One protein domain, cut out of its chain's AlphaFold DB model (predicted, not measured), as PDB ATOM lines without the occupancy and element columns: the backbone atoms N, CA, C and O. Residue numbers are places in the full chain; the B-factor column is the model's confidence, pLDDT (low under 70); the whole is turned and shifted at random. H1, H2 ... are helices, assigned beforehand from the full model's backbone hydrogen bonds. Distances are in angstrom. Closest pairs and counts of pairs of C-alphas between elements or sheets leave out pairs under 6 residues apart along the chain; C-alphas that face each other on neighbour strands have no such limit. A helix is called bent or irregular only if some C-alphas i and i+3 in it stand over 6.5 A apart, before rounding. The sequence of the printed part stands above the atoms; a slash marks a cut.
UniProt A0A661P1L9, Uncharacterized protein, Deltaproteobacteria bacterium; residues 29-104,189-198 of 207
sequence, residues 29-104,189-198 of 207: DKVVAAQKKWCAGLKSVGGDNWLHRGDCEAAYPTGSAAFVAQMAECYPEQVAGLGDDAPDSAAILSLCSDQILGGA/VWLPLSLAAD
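Overview. This is residues 29 to 104 and 189 to 198 of the 207 residues of an uncharacterized protein of Deltaproteobacteria bacterium (UniProt A0A661P1L9). Two long helices, H1 and H3, lie side by side and run the same way, with the short H2 folded back along H1 on the side away from H3 and H4 crossing H3 steeply on its other side. The short H5, after the cut, lies near the first residues of H4, Ser 89 and Ala 90. The printed part has 86 residues with five named helices, H1 to H5 in order along the chain, and no named strand; its class is all helix. It is compact, with a radius of gyration of the C-alphas of 12.1 A, and flat, spanning 36 by 33 by 18 A.

Arrangement. H1, residues 29 to 46, and H2, residues 53 to 58, form a helical hairpin and run opposite ways at a shallow tilt of 18 degrees. H1 touches H2 with residues 35 to 43 alone; the closest C-alphas, of Cys 39 and Cys 56, are 5.8 A apart. H1 touches H3, residues 65 to 85, the same way at a shallow tilt of 8 degrees; their closest C-alphas, of Trp 38 and Ala 72, are 4.3 A apart. H2 and H3 are apart. H3 touches H4, residues 89 to 103, opposite ways at a steep tilt of 51 degrees; their closest C-alphas, of Cys 74 and Cys 96, are 5.8 A apart. H1 and H4 are apart. H4 only just touches H5, residues 193 to 197, with 3 pairs of C-alphas within 8 A and with residues 89 to 90 of H4 alone; the closest C-alphas, of Ser 89 and Ala 196, are 5.9 A apart. Every O i to N i+4 pair is within hydrogen-bond range in H1, H2, H4 and H5; in H3 14 of 17 are.

Along the chain. H1 begins at C-alpha 29, (120.339, 150.210, 158.185), and is 25.5 A long from first to last C-alpha. H2 measures 8.5 A. H3 is the longest helix by residues, 21 of them over 29.7 A, from C-alpha 65 at (128.078, 151.149, 162.428); it has a kink of 40 degrees near residue 79 and is irregular, with C-alphas 81 and 84 9.4 A apart. H4 measures 21.2 A. H5 measures 5.8 A and ends at C-alpha 197, (129.941, 172.190, 176.116).

Size, cuts and confidence. The two C-alphas farthest apart, of Asp 29 and Asp 85, are 36.4 A apart. Residues 105 to 188 are cut out, and C-alphas 104 and 189 are 17.3 A apart across the cut, which falls in the link from H4 to H5. Of the links that are printed whole, H3 to H4 is tight, and H1 to H2 and H2 to H3 are short. The mean pLDDT of the printed part is 86.6; residues 193 to 198 are under 70.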
ATOM      1  N   ASP A  29     121.135 150.838 157.120       94.75
ATOM      2  CA  ASP A  29     120.339 150.210 158.185       94.75
ATOM      3  C   ASP A  29     121.176 149.889 159.433       94.75
ATOM      4  O   ASP A  29     120.705 150.003 160.570       94.75
ATOM      5  N   LYS A  30     122.444 149.504 159.239       95.62
ATOM      6  CA  LYS A  30     123.361 149.199 160.345       95.62
ATOM      7  C   LYS A  30     123.777 150.471 161.073       95.62
ATOM      8  O   LYS A  30     123.859 150.453 162.300       95.62
ATOM      9  N   VAL A  31     124.020 151.559 160.342       93.94
ATOM     10  CA  VAL A  31     124.330 152.873 160.920       93.94
ATOM     11  C   VAL A  31     123.140 153.384 161.728       93.94
ATOM     12  O   VAL A  31     123.317 153.769 162.880       93.94
ATOM     13  N   VAL A  32     121.917 153.288 161.198       94.31
ATOM     14  CA  VAL A  32     120.688 153.666 161.918       94.31
ATOM     15  C   VAL A  32     120.513 152.837 163.194       94.31
ATOM     16  O   VAL A  32     120.181 153.375 164.252       94.31
ATOM     17  N   ALA A  33     120.756 151.526 163.135       95.56
ATOM     18  CA  ALA A  33     120.688 150.669 164.316       95.56
ATOM     19  C   ALA A  33     121.751 151.037 165.368       95.56
ATOM     20  O   ALA A  33     121.443 151.069 166.561       95.56
ATOM     21  N   ALA A  34     122.981 151.338 164.944       95.69
ATOM     22  CA  ALA A  34     124.046 151.787 165.835       95.69
ATOM     23  C   ALA A  34     123.728 153.157 166.456       95.69
ATOM     24  O   ALA A  34     123.898 153.325 167.661       95.69
ATOM     25  N   GLN A  35     123.168 154.089 165.681       95.06
ATOM     26  CA  GLN A  35     122.732 155.393 166.178       95.06
ATOM     27  C   GLN A  35     121.659 155.247 167.262       95.06
ATOM     28  O   GLN A  35     121.750 155.880 168.307       95.06
ATOM     29  N   LYS A  36     120.688 154.342 167.092       95.00
ATOM     30  CA  LYS A  36     119.696 154.054 168.144       95.00
ATOM     31  C   LYS A  36     120.336 153.544 169.436       95.00
ATOM     32  O   LYS A  36     119.900 153.935 170.518       95.00
ATOM     33  N   LYS A  37     121.363 152.692 169.341       95.19
ATOM     34  CA  LYS A  37     122.121 152.234 170.518       95.19
ATOM     35  C   LYS A  37     122.861 153.389 171.184       95.19
ATOM     36  O   LYS A  37     122.769 153.539 172.396       95.19
ATOM     37  N   TRP A  38     123.528 154.223 170.392       95.50
ATOM     38  CA  TRP A  38     124.202 155.426 170.869       95.50
ATOM     39  C   TRP A  38     123.245 156.357 171.621       95.50
ATOM     40  O   TRP A  38     123.508 156.732 172.760       95.50
ATOM     41  N   CYS A  39     122.069 156.619 171.052       93.94
ATOM     42  CA  CYS A  39     121.008 157.385 171.698       93.94
ATOM     43  C   CYS A  39     120.540 156.757 173.018       93.94
ATOM     44  O   CYS A  39     120.328 157.466 174.000       93.94
ATOM     45  N   ALA A  40     120.406 155.432 173.085       92.94
ATOM     46  CA  ALA A  40     120.078 154.751 174.336       92.94
ATOM     47  C   ALA A  40     121.186 154.912 175.397       92.94
ATOM     48  O   ALA A  40     120.871 155.152 176.563       92.94
ATOM     49  N   GLY A  41     122.459 154.851 174.995       91.62
ATOM     50  CA  GLY A  41     123.603 155.110 175.874       91.62
ATOM     51  C   GLY A  41     123.617 156.549 176.399       91.62
ATOM     52  O   GLY A  41     123.707 156.768 177.606       91.62
ATOM     53  N   LEU A  42     123.400 157.537 175.529       90.50
ATOM     54  CA  LEU A  42     123.273 158.937 175.945       90.50
ATOM     55  C   LEU A  42     122.100 159.156 176.903       90.50
ATOM     56  O   LEU A  42     122.244 159.897 177.872       90.50
ATOM     57  N   LYS A  43     120.967 158.477 176.690       89.50
ATOM     58  CA  LYS A  43     119.845 158.510 177.636       89.50
ATOM     59  C   LYS A  43     120.255 158.012 179.020       89.50
ATOM     60  O   LYS A  43     119.870 158.624 180.007       89.50
ATOM     61  N   SER A  44     121.003 156.908 179.103       88.50
ATOM     62  CA  SER A  44     121.433 156.381 180.406       88.50
ATOM     63  C   SER A  44     122.341 157.341 181.168       88.50
ATOM     64  O   SER A  44     122.279 157.374 182.390       88.50
ATOM     65  N   VAL A  45     123.110 158.166 180.453       86.19
ATOM     66  CA  VAL A  45     123.950 159.211 181.051       86.19
ATOM     67  C   VAL A  45     123.130 160.453 181.420       86.19
ATOM     68  O   VAL A  45     123.278 160.992 182.510       86.19
ATOM     69  N   GLY A  46     122.240 160.908 180.534       80.62
ATOM     70  CA  GLY A  46     121.431 162.117 180.738       80.62
ATOM     71  C   GLY A  46     120.219 161.944 181.663       80.62
ATOM     72  O   GLY A  46     119.570 162.932 182.014       80.62
ATOM     73  N   GLY A  47     119.887 160.707 182.040       78.69
ATOM     74  CA  GLY A  47     118.749 160.376 182.894       78.69
ATOM     75  C   GLY A  47     117.380 160.597 182.236       78.69
ATOM     76  O   GLY A  47     117.243 160.796 181.025       78.69
ATOM     77  N   ASP A  48     116.326 160.562 183.054       75.69
ATOM     78  CA  ASP A  48     114.931 160.604 182.583       75.69
ATOM     79  C   ASP A  48     114.528 161.930 181.917       75.69
ATOM     80  O   ASP A  48     113.575 161.965 181.138       75.69
ATOM     81  N   ASN A  49     115.287 163.003 182.157       71.69
ATOM     82  CA  ASN A  49     115.053 164.329 181.581       71.69
ATOM     83  C   ASN A  49     115.817 164.565 180.267       71.69
ATOM     84  O   ASN A  49     115.972 165.709 179.843       71.69
ATOM     85  N   TRP A  50     116.314 163.515 179.610       80.38
ATOM     86  CA  TRP A  50     117.024 163.658 178.342       80.38
ATOM     87  C   TRP A  50     116.093 164.127 177.204       80.38
ATOM     88  O   TRP A  50     115.379 163.338 176.582       80.38
ATOM     89  N   LEU A  51     116.118 165.436 176.922       81.75
ATOM     90  CA  LEU A  51     115.234 166.099 175.950       81.75
ATOM     91  C   LEU A  51     115.643 165.888 174.484       81.75
ATOM     92  O   LEU A  51     114.813 166.045 173.592       81.75
ATOM     93  N   HIS A  52     116.892 165.505 174.217       86.75
ATOM     94  CA  HIS A  52     117.433 165.461 172.853       86.75
ATOM     95  C   HIS A  52     117.300 164.103 172.156       86.75
ATOM     96  O   HIS A  52     117.980 163.828 171.168       86.75
ATOM     97  N   ARG A  53     116.426 163.228 172.659       85.00
ATOM     98  CA  ARG A  53     116.229 161.900 172.075       85.00
ATOM     99  C   ARG A  53     115.808 161.958 170.607       85.00
ATOM    100  O   ARG A  53     116.332 161.198 169.801       85.00
ATOM    101  N   GLY A  54     114.864 162.843 170.284       86.62
ATOM    102  CA  GLY A  54     114.378 163.016 168.915       86.62
ATOM    103  C   GLY A  54     115.495 163.456 167.970       86.62
ATOM    104  O   GLY A  54     115.690 162.829 166.933       86.62
ATOM    105  N   ASP A  55     116.273 164.462 168.377       90.56
ATOM    106  CA  ASP A  55     117.413 164.974 167.606       90.56
ATOM    107  C   ASP A  55     118.477 163.892 167.394       90.56
ATOM    108  O   ASP A  55     118.997 163.733 166.293       90.56
ATOM    109  N   CYS A  56     118.752 163.102 168.434       92.00
ATOM    110  CA  CYS A  56     119.696 161.998 168.371       92.00
ATOM    111  C   CYS A  56     119.267 160.933 167.362       92.00
ATOM    112  O   CYS A  56     120.056 160.526 166.512       92.00
ATOM    113  N   GLU A  57     118.024 160.459 167.443       90.38
ATOM    114  CA  GLU A  57     117.532 159.396 166.559       90.38
ATOM    115  C   GLU A  57     117.360 159.880 165.108       90.38
ATOM    116  O   GLU A  57     117.435 159.066 164.188       90.38
ATOM    117  N   ALA A  58     117.163 161.187 164.899       89.62
ATOM    118  CA  ALA A  58     117.097 161.821 163.583       89.62
ATOM    119  C   ALA A  58     118.475 162.181 162.998       89.62
ATOM    120  O   ALA A  58     118.560 162.585 161.836       89.62
ATOM    121  N   ALA A  59     119.547 162.066 163.782       90.00
ATOM    122  CA  ALA A  59     120.888 162.380 163.324       90.00
ATOM    123  C   ALA A  59     121.412 161.341 162.326       90.00
ATOM    124  O   ALA A  59     121.131 160.145 162.415       90.00
ATOM    125  N   TYR A  60     122.256 161.812 161.410       85.88
ATOM    126  CA  TYR A  60     122.952 160.984 160.432       85.88
ATOM    127  C   TYR A  60     124.450 161.018 160.736       85.88
ATOM    128  O   TYR A  60     125.157 161.848 160.160       85.88
ATOM    129  N   PRO A  61     124.941 160.174 161.664       91.81
ATOM    130  CA  PRO A  61     126.357 160.156 161.982       91.81
ATOM    131  C   PRO A  61     127.161 159.727 160.755       91.81
ATOM    132  O   PRO A  61     126.690 158.963 159.909       91.81
ATOM    133  N   THR A  62     128.399 160.180 160.678       94.69
ATOM    134  CA  THR A  62     129.375 159.784 159.651       94.69
ATOM    135  C   THR A  62     130.227 158.598 160.096       94.69
ATOM    136  O   THR A  62     130.945 158.015 159.282       94.69
ATOM    137  N   GLY A  63     130.125 158.191 161.364       93.62
ATOM    138  CA  GLY A  63     130.807 157.025 161.907       93.62
ATOM    139  C   GLY A  63     130.272 155.714 161.332       93.62
ATOM    140  O   GLY A  63     129.086 155.585 161.008       93.62
ATOM    141  N   SER A  64     131.144 154.715 161.210       94.25
ATOM    142  CA  SER A  64     130.746 153.366 160.814       94.25
ATOM    143  C   SER A  64     129.858 152.732 161.882       94.25
ATOM    144  O   SER A  64     129.986 153.019 163.072       94.25
ATOM    145  N   ALA A  65     128.971 151.818 161.482       94.50
ATOM    146  CA  ALA A  65     128.078 151.149 162.428       94.50
ATOM    147  C   ALA A  65     128.839 150.451 163.574       94.50
ATOM    148  O   ALA A  65     128.388 150.465 164.716       94.50
ATOM    149  N   ALA A  66     130.004 149.865 163.276       92.81
ATOM    150  CA  ALA A  66     130.853 149.221 164.274       92.81
ATOM    151  C   ALA A  66     131.500 150.234 165.229       92.81
ATOM    152  O   ALA A  66     131.562 149.977 166.430       92.81
ATOM    153  N   PHE A  67     131.959 151.377 164.713       93.62
ATOM    154  CA  PHE A  67     132.509 152.454 165.532       93.62
ATOM    155  C   PHE A  67     131.436 153.036 166.462       93.62
ATOM    156  O   PHE A  67     131.616 153.056 167.675       93.62
ATOM    157  N   VAL A  68     130.280 153.419 165.914       95.38
ATOM    158  CA  VAL A  68     129.175 154.017 166.682       95.38
ATOM    159  C   VAL A  68     128.629 153.046 167.735       95.38
ATOM    160  O   VAL A  68     128.337 153.458 168.854       95.38
ATOM    161  N   ALA A  69     128.523 151.749 167.420       94.50
ATOM    162  CA  ALA A  69     128.072 150.750 168.387       94.50
ATOM    163  C   ALA A  69     129.039 150.602 169.572       94.50
ATOM    164  O   ALA A  69     128.583 150.556 170.707       94.50
ATOM    165  N   GLN A  70     130.351 150.579 169.325       94.88
ATOM    166  CA  GLN A  70     131.338 150.506 170.405       94.88
ATOM    167  C   GLN A  70     131.410 151.808 171.208       94.88
ATOM    168  O   GLN A  70     131.555 151.771 172.426       94.88
ATOM    169  N   MET A  71     131.234 152.964 170.561       94.94
ATOM    170  CA  MET A  71     131.091 154.241 171.266       94.94
ATOM    171  C   MET A  71     129.898 154.212 172.229       94.94
ATOM    172  O   MET A  71     130.017 154.681 173.358       94.94
ATOM    173  N   ALA A  72     128.773 153.619 171.813       95.31
ATOM    174  CA  ALA A  72     127.568 153.478 172.634       95.31
ATOM    175  C   ALA A  72     127.754 152.600 173.876       95.31
ATOM    176  O   ALA A  72     126.969 152.719 174.814       95.31
ATOM    177  N   GLU A  73     128.764 151.735 173.876       95.00
ATOM    178  CA  GLU A  73     129.133 150.894 175.015       95.00
ATOM    179  C   GLU A  73     130.171 151.608 175.890       95.00
ATOM    180  O   GLU A  73     129.941 151.803 177.081       95.00
ATOM    181  N   CYS A  74     131.259 152.091 175.284       95.38
ATOM    182  CA  CYS A  74     132.363 152.716 176.007       95.38
ATOM    183  C   CYS A  74     131.959 154.015 176.711       95.38
ATOM    184  O   CYS A  74     132.307 154.214 177.871       95.38
ATOM    185  N   TYR A  75     131.227 154.916 176.049       94.31
ATOM    186  CA  TYR A  75     130.978 156.245 176.610       94.31
ATOM    187  C   TYR A  75     130.176 156.198 177.925       94.31
ATOM    188  O   TYR A  75     130.646 156.766 178.912       94.31
ATOM    189  N   PRO A  76     129.022 155.502 178.011       92.06
ATOM    190  CA  PRO A  76     128.304 155.379 179.279       92.06
ATOM    191  C   PRO A  76     129.115 154.659 180.361       92.06
ATOM    192  O   PRO A  76     129.026 155.035 181.526       92.06
ATOM    193  N   GLU A  77     129.919 153.658 179.988       93.88
ATOM    194  CA  GLU A  77     130.794 152.944 180.923       93.88
ATOM    195  C   GLU A  77     131.857 153.869 181.522       93.88
ATOM    196  O   GLU A  77     132.035 153.885 182.738       93.88
ATOM    197  N   GLN A  78     132.518 154.687 180.697       92.94
ATOM    198  CA  GLN A  78     133.508 155.658 181.168       92.94
ATOM    199  C   GLN A  78     132.870 156.723 182.061       92.94
ATOM    200  O   GLN A  78     133.403 157.015 183.127       92.94
ATOM    201  N   VAL A  79     131.706 157.264 181.682       89.69
ATOM    202  CA  VAL A  79     130.992 158.241 182.521       89.69
ATOM    203  C   VAL A  79     130.617 157.627 183.874       89.69
ATOM    204  O   VAL A  79     130.855 158.234 184.914       89.69
ATOM    205  N   ALA A  80     130.077 156.405 183.883       88.50
ATOM    206  CA  ALA A  80     129.694 155.725 185.117       88.50
ATOM    207  C   ALA A  80     130.904 155.344 185.988       88.50
ATOM    208  O   ALA A  80     130.825 155.420 187.212       88.50
ATOM    209  N   GLY A  81     132.010 154.927 185.370       87.00
ATOM    210  CA  GLY A  81     133.225 154.511 186.067       87.00
ATOM    211  C   GLY A  81     134.032 155.671 186.650       87.00
ATOM    212  O   GLY A  81     134.650 155.504 187.698       87.00
ATOM    213  N   LEU A  82     134.022 156.834 185.991       86.19
ATOM    214  CA  LEU A  82     134.741 158.031 186.438       86.19
ATOM    215  C   LEU A  82     133.938 158.861 187.451       86.19
ATOM    216  O   LEU A  82     134.540 159.546 188.275       86.19
ATOM    217  N   GLY A  83     132.604 158.772 187.435       81.31
ATOM    218  CA  GLY A  83     131.749 159.455 188.407       81.31
ATOM    219  C   GLY A  83     131.995 160.968 188.438       81.31
ATOM    220  O   GLY A  83     132.108 161.596 187.388       81.31
ATOM    221  N   ASP A  84     132.073 161.547 189.638       76.62
ATOM    222  CA  ASP A  84     132.224 162.998 189.877       76.62
ATOM    223  C   ASP A  84     133.516 163.590 189.292       76.62
ATOM    224  O   ASP A  84     133.577 164.790 189.027       76.62
ATOM    225  N   ASP A  85     134.522 162.752 189.034       78.06
ATOM    226  CA  ASP A  85     135.813 163.147 188.464       78.06
ATOM    227  C   ASP A  85     135.866 162.979 186.933       78.06
ATOM    228  O   ASP A  85     136.939 163.069 186.324       78.06
ATOM    229  N   ALA A  86     134.726 162.703 186.289       75.75
ATOM    230  CA  ALA A  86     134.654 162.551 184.845       75.75
ATOM    231  C   ALA A  86     135.145 163.829 184.133       75.75
ATOM    232  O   ALA A  86     134.649 164.926 184.411       75.75
ATOM    233  N   PRO A  87     136.104 163.716 183.192       81.19
ATOM    234  CA  PRO A  87     136.475 164.836 182.348       81.19
ATOM    235  C   PRO A  87     135.310 165.171 181.407       81.19
ATOM    236  O   PRO A  87     134.313 164.448 181.337       81.19
ATOM    237  N   ASP A  88     135.432 166.267 180.659       84.19
ATOM    238  CA  ASP A  88     134.392 166.636 179.703       84.19
ATOM    239  C   ASP A  88     134.118 165.524 178.669       84.19
ATOM    240  O   ASP A  88     134.937 164.634 178.401       84.19
ATOM    241  N   SER A  89     132.932 165.586 178.062       85.19
ATOM    242  CA  SER A  89     132.500 164.597 177.077       85.19
ATOM    243  C   SER A  89     133.499 164.454 175.927       85.19
ATOM    244  O   SER A  89     133.695 163.347 175.437       85.19
ATOM    245  N   ALA A  90     134.164 165.534 175.498       85.56
ATOM    246  CA  ALA A  90     135.129 165.476 174.401       85.56
ATOM    247  C   ALA A  90     136.342 164.600 174.757       85.56
ATOM    248  O   ALA A  90     136.756 163.768 173.944       85.56
ATOM    249  N   ALA A  91     136.856 164.716 175.980       88.75
ATOM    250  CA  ALA A  91     137.929 163.873 176.493       88.75
ATOM    251  C   ALA A  91     137.503 162.400 176.597       88.75
ATOM    252  O   ALA A  91     138.245 161.520 176.155       88.75
ATOM    253  N   ILE A  92     136.295 162.119 177.098       91.00
ATOM    254  CA  ILE A  92     135.769 160.744 177.185       91.00
ATOM    255  C   ILE A  92     135.609 160.131 175.790       91.00
ATOM    256  O   ILE A  92     135.990 158.984 175.558       91.00
ATOM    257  N   LEU A  93     135.092 160.890 174.823       90.94
ATOM    258  CA  LEU A  93     134.956 160.417 173.445       90.94
ATOM    259  C   LEU A  93     136.308 160.168 172.792       90.94
ATOM    260  O   LEU A  93     136.421 159.230 172.004       90.94
ATOM    261  N   SER A  94     137.310 161.004 173.081       90.00
ATOM    262  CA  SER A  94     138.678 160.791 172.607       90.00
ATOM    263  C   SER A  94     139.231 159.487 173.168       90.00
ATOM    264  O   SER A  94     139.671 158.641 172.396       90.00
ATOM    265  N   LEU A  95     139.104 159.273 174.482       92.56
ATOM    266  CA  LEU A  95     139.521 158.040 175.145       92.56
ATOM    267  C   LEU A  95     138.840 156.806 174.534       92.56
ATOM    268  O   LEU A  95     139.510 155.831 174.199       92.56
ATOM    269  N   CYS A  96     137.520 156.853 174.350       94.50
ATOM    270  CA  CYS A  96     136.778 155.761 173.726       94.50
ATOM    271  C   CYS A  96     137.192 155.538 172.271       94.50
ATOM    272  O   CYS A  96     137.365 154.395 171.852       94.50
ATOM    273  N   SER A  97     137.397 156.611 171.502       92.38
ATOM    274  CA  SER A  97     137.868 156.508 170.118       92.38
ATOM    275  C   SER A  97     139.229 155.811 170.063       92.38
ATOM    276  O   SER A  97     139.395 154.887 169.272       92.38
ATOM    277  N   ASP A  98     140.168 156.179 170.935       91.06
ATOM    278  CA  ASP A  98     141.499 155.571 170.989       91.06
ATOM    279  C   ASP A  98     141.441 154.084 171.367       91.06
ATOM    280  O   ASP A  98     142.116 153.265 170.743       91.06
ATOM    281  N   GLN A  99     140.594 153.705 172.331       91.50
ATOM    282  CA  GLN A  99     140.385 152.298 172.702       91.50
ATOM    283  C   GLN A  99     139.823 151.480 171.533       91.50
ATOM    284  O   GLN A  99     140.326 150.398 171.221       91.50
ATOM    285  N   ILE A 100     138.810 152.017 170.850       91.94
ATOM    286  CA  ILE A 100     138.150 151.361 169.717       91.94
ATOM    287  C   ILE A 100     139.120 151.207 168.544       91.94
ATOM    288  O   ILE A 100     139.238 150.126 167.969       91.94
ATOM    289  N   LEU A 101     139.829 152.278 168.183       88.81
ATOM    290  CA  LEU A 101     140.755 152.276 167.051       88.81
ATOM    291  C   LEU A 101     142.023 151.468 167.349       88.81
ATOM    292  O   LEU A 101     142.560 150.834 166.443       88.81
ATOM    293  N   GLY A 102     142.477 151.439 168.604       83.88
ATOM    294  CA  GLY A 102     143.605 150.620 169.042       83.88
ATOM    295  C   GLY A 102     143.333 149.115 168.958       83.88
ATOM    296  O   GLY A 102     144.263 148.344 168.727       83.88
ATOM    297  N   GLY A 103     142.070 148.697 169.102       77.25
ATOM    298  CA  GLY A 103     141.633 147.303 168.959       77.25
ATOM    299  C   GLY A 103     141.135 146.918 167.561       77.25
ATOM    300  O   GLY A 103     140.868 145.741 167.315       77.25
ATOM    301  N   ALA A 104     140.985 147.879 166.646       75.38
ATOM    302  CA  ALA A 104     140.401 147.636 165.334       75.38
ATOM    303  C   ALA A 104     141.389 146.960 164.367       75.38
ATOM    304  O   ALA A 104     142.519 147.413 164.186       75.38
ATOM    305  N   VAL A 189     129.922 160.763 165.641       89.12
ATOM    306  CA  VAL A 189     128.836 160.458 166.568       89.12
ATOM    307  C   VAL A 189     128.075 161.747 166.803       89.12
ATOM    308  O   VAL A 189     128.661 162.827 166.829       89.12
ATOM    309  N   TRP A 190     126.765 161.647 166.974       89.69
ATOM    310  CA  TRP A 190     125.968 162.822 167.287       89.69
ATOM    311  C   TRP A 190     126.018 163.115 168.787       89.69
ATOM    312  O   TRP A 190     125.765 162.228 169.593       89.69
ATOM    313  N   LEU A 191     126.263 164.360 169.179       80.88
ATOM    314  CA  LEU A 191     126.101 164.820 170.557       80.88
ATOM    315  C   LEU A 191     125.363 166.151 170.561       80.88
ATOM    316  O   LEU A 191     125.629 166.995 169.703       80.88
ATOM    317  N   PRO A 192     124.462 166.384 171.527       74.06
ATOM    318  CA  PRO A 192     123.892 167.703 171.692       74.06
ATOM    319  C   PRO A 192     124.992 168.658 172.167       74.06
ATOM    320  O   PRO A 192     125.851 168.291 172.970       74.06
ATOM    321  N   LEU A 193     124.926 169.911 171.711       62.34
ATOM    322  CA  LEU A 193     125.870 170.959 172.112       62.34
ATOM    323  C   LEU A 193     125.935 171.144 173.634       62.34
ATOM    324  O   LEU A 193     126.977 171.522 174.148       62.34
ATOM    325  N   SER A 194     124.850 170.837 174.352       57.03
ATOM    326  CA  SER A 194     124.830 170.802 175.815       57.03
ATOM    327  C   SER A 194     125.813 169.769 176.366       57.03
ATOM    328  O   SER A 194     126.689 170.140 177.125       57.03
ATOM    329  N   LEU A 195     125.777 168.509 175.925       60.97
ATOM    330  CA  LEU A 195     126.761 167.509 176.364       60.97
ATOM    331  C   LEU A 195     128.181 167.826 175.853       60.97
ATOM    332  O   LEU A 195     129.152 167.470 176.510       60.97
ATOM    333  N   ALA A 196     128.319 168.496 174.704       59.09
ATOM    334  CA  ALA A 196     129.623 168.872 174.151       59.09
ATOM    335  C   ALA A 196     130.277 170.078 174.857       59.09
ATOM    336  O   ALA A 196     131.493 170.233 174.777       59.09
ATOM    337  N   ALA A 197     129.488 170.931 175.519       45.19
ATOM    338  CA  ALA A 197     129.941 172.190 176.116       45.19
ATOM    339  C   ALA A 197     129.756 172.269 177.641       45.19
ATOM    340  O   ALA A 197     130.093 173.301 178.223       45.19
ATOM    341  N   ASP A 198     129.200 171.238 178.287       43.38
ATOM    342  CA  ASP A 198     128.839 171.283 179.705       43.38
ATOM    343  C   ASP A 198     129.892 170.596 180.603       43.38
ATOM    344  O   ASP A 198     129.935 169.365 180.671       43.38
TER     345      ASP A 198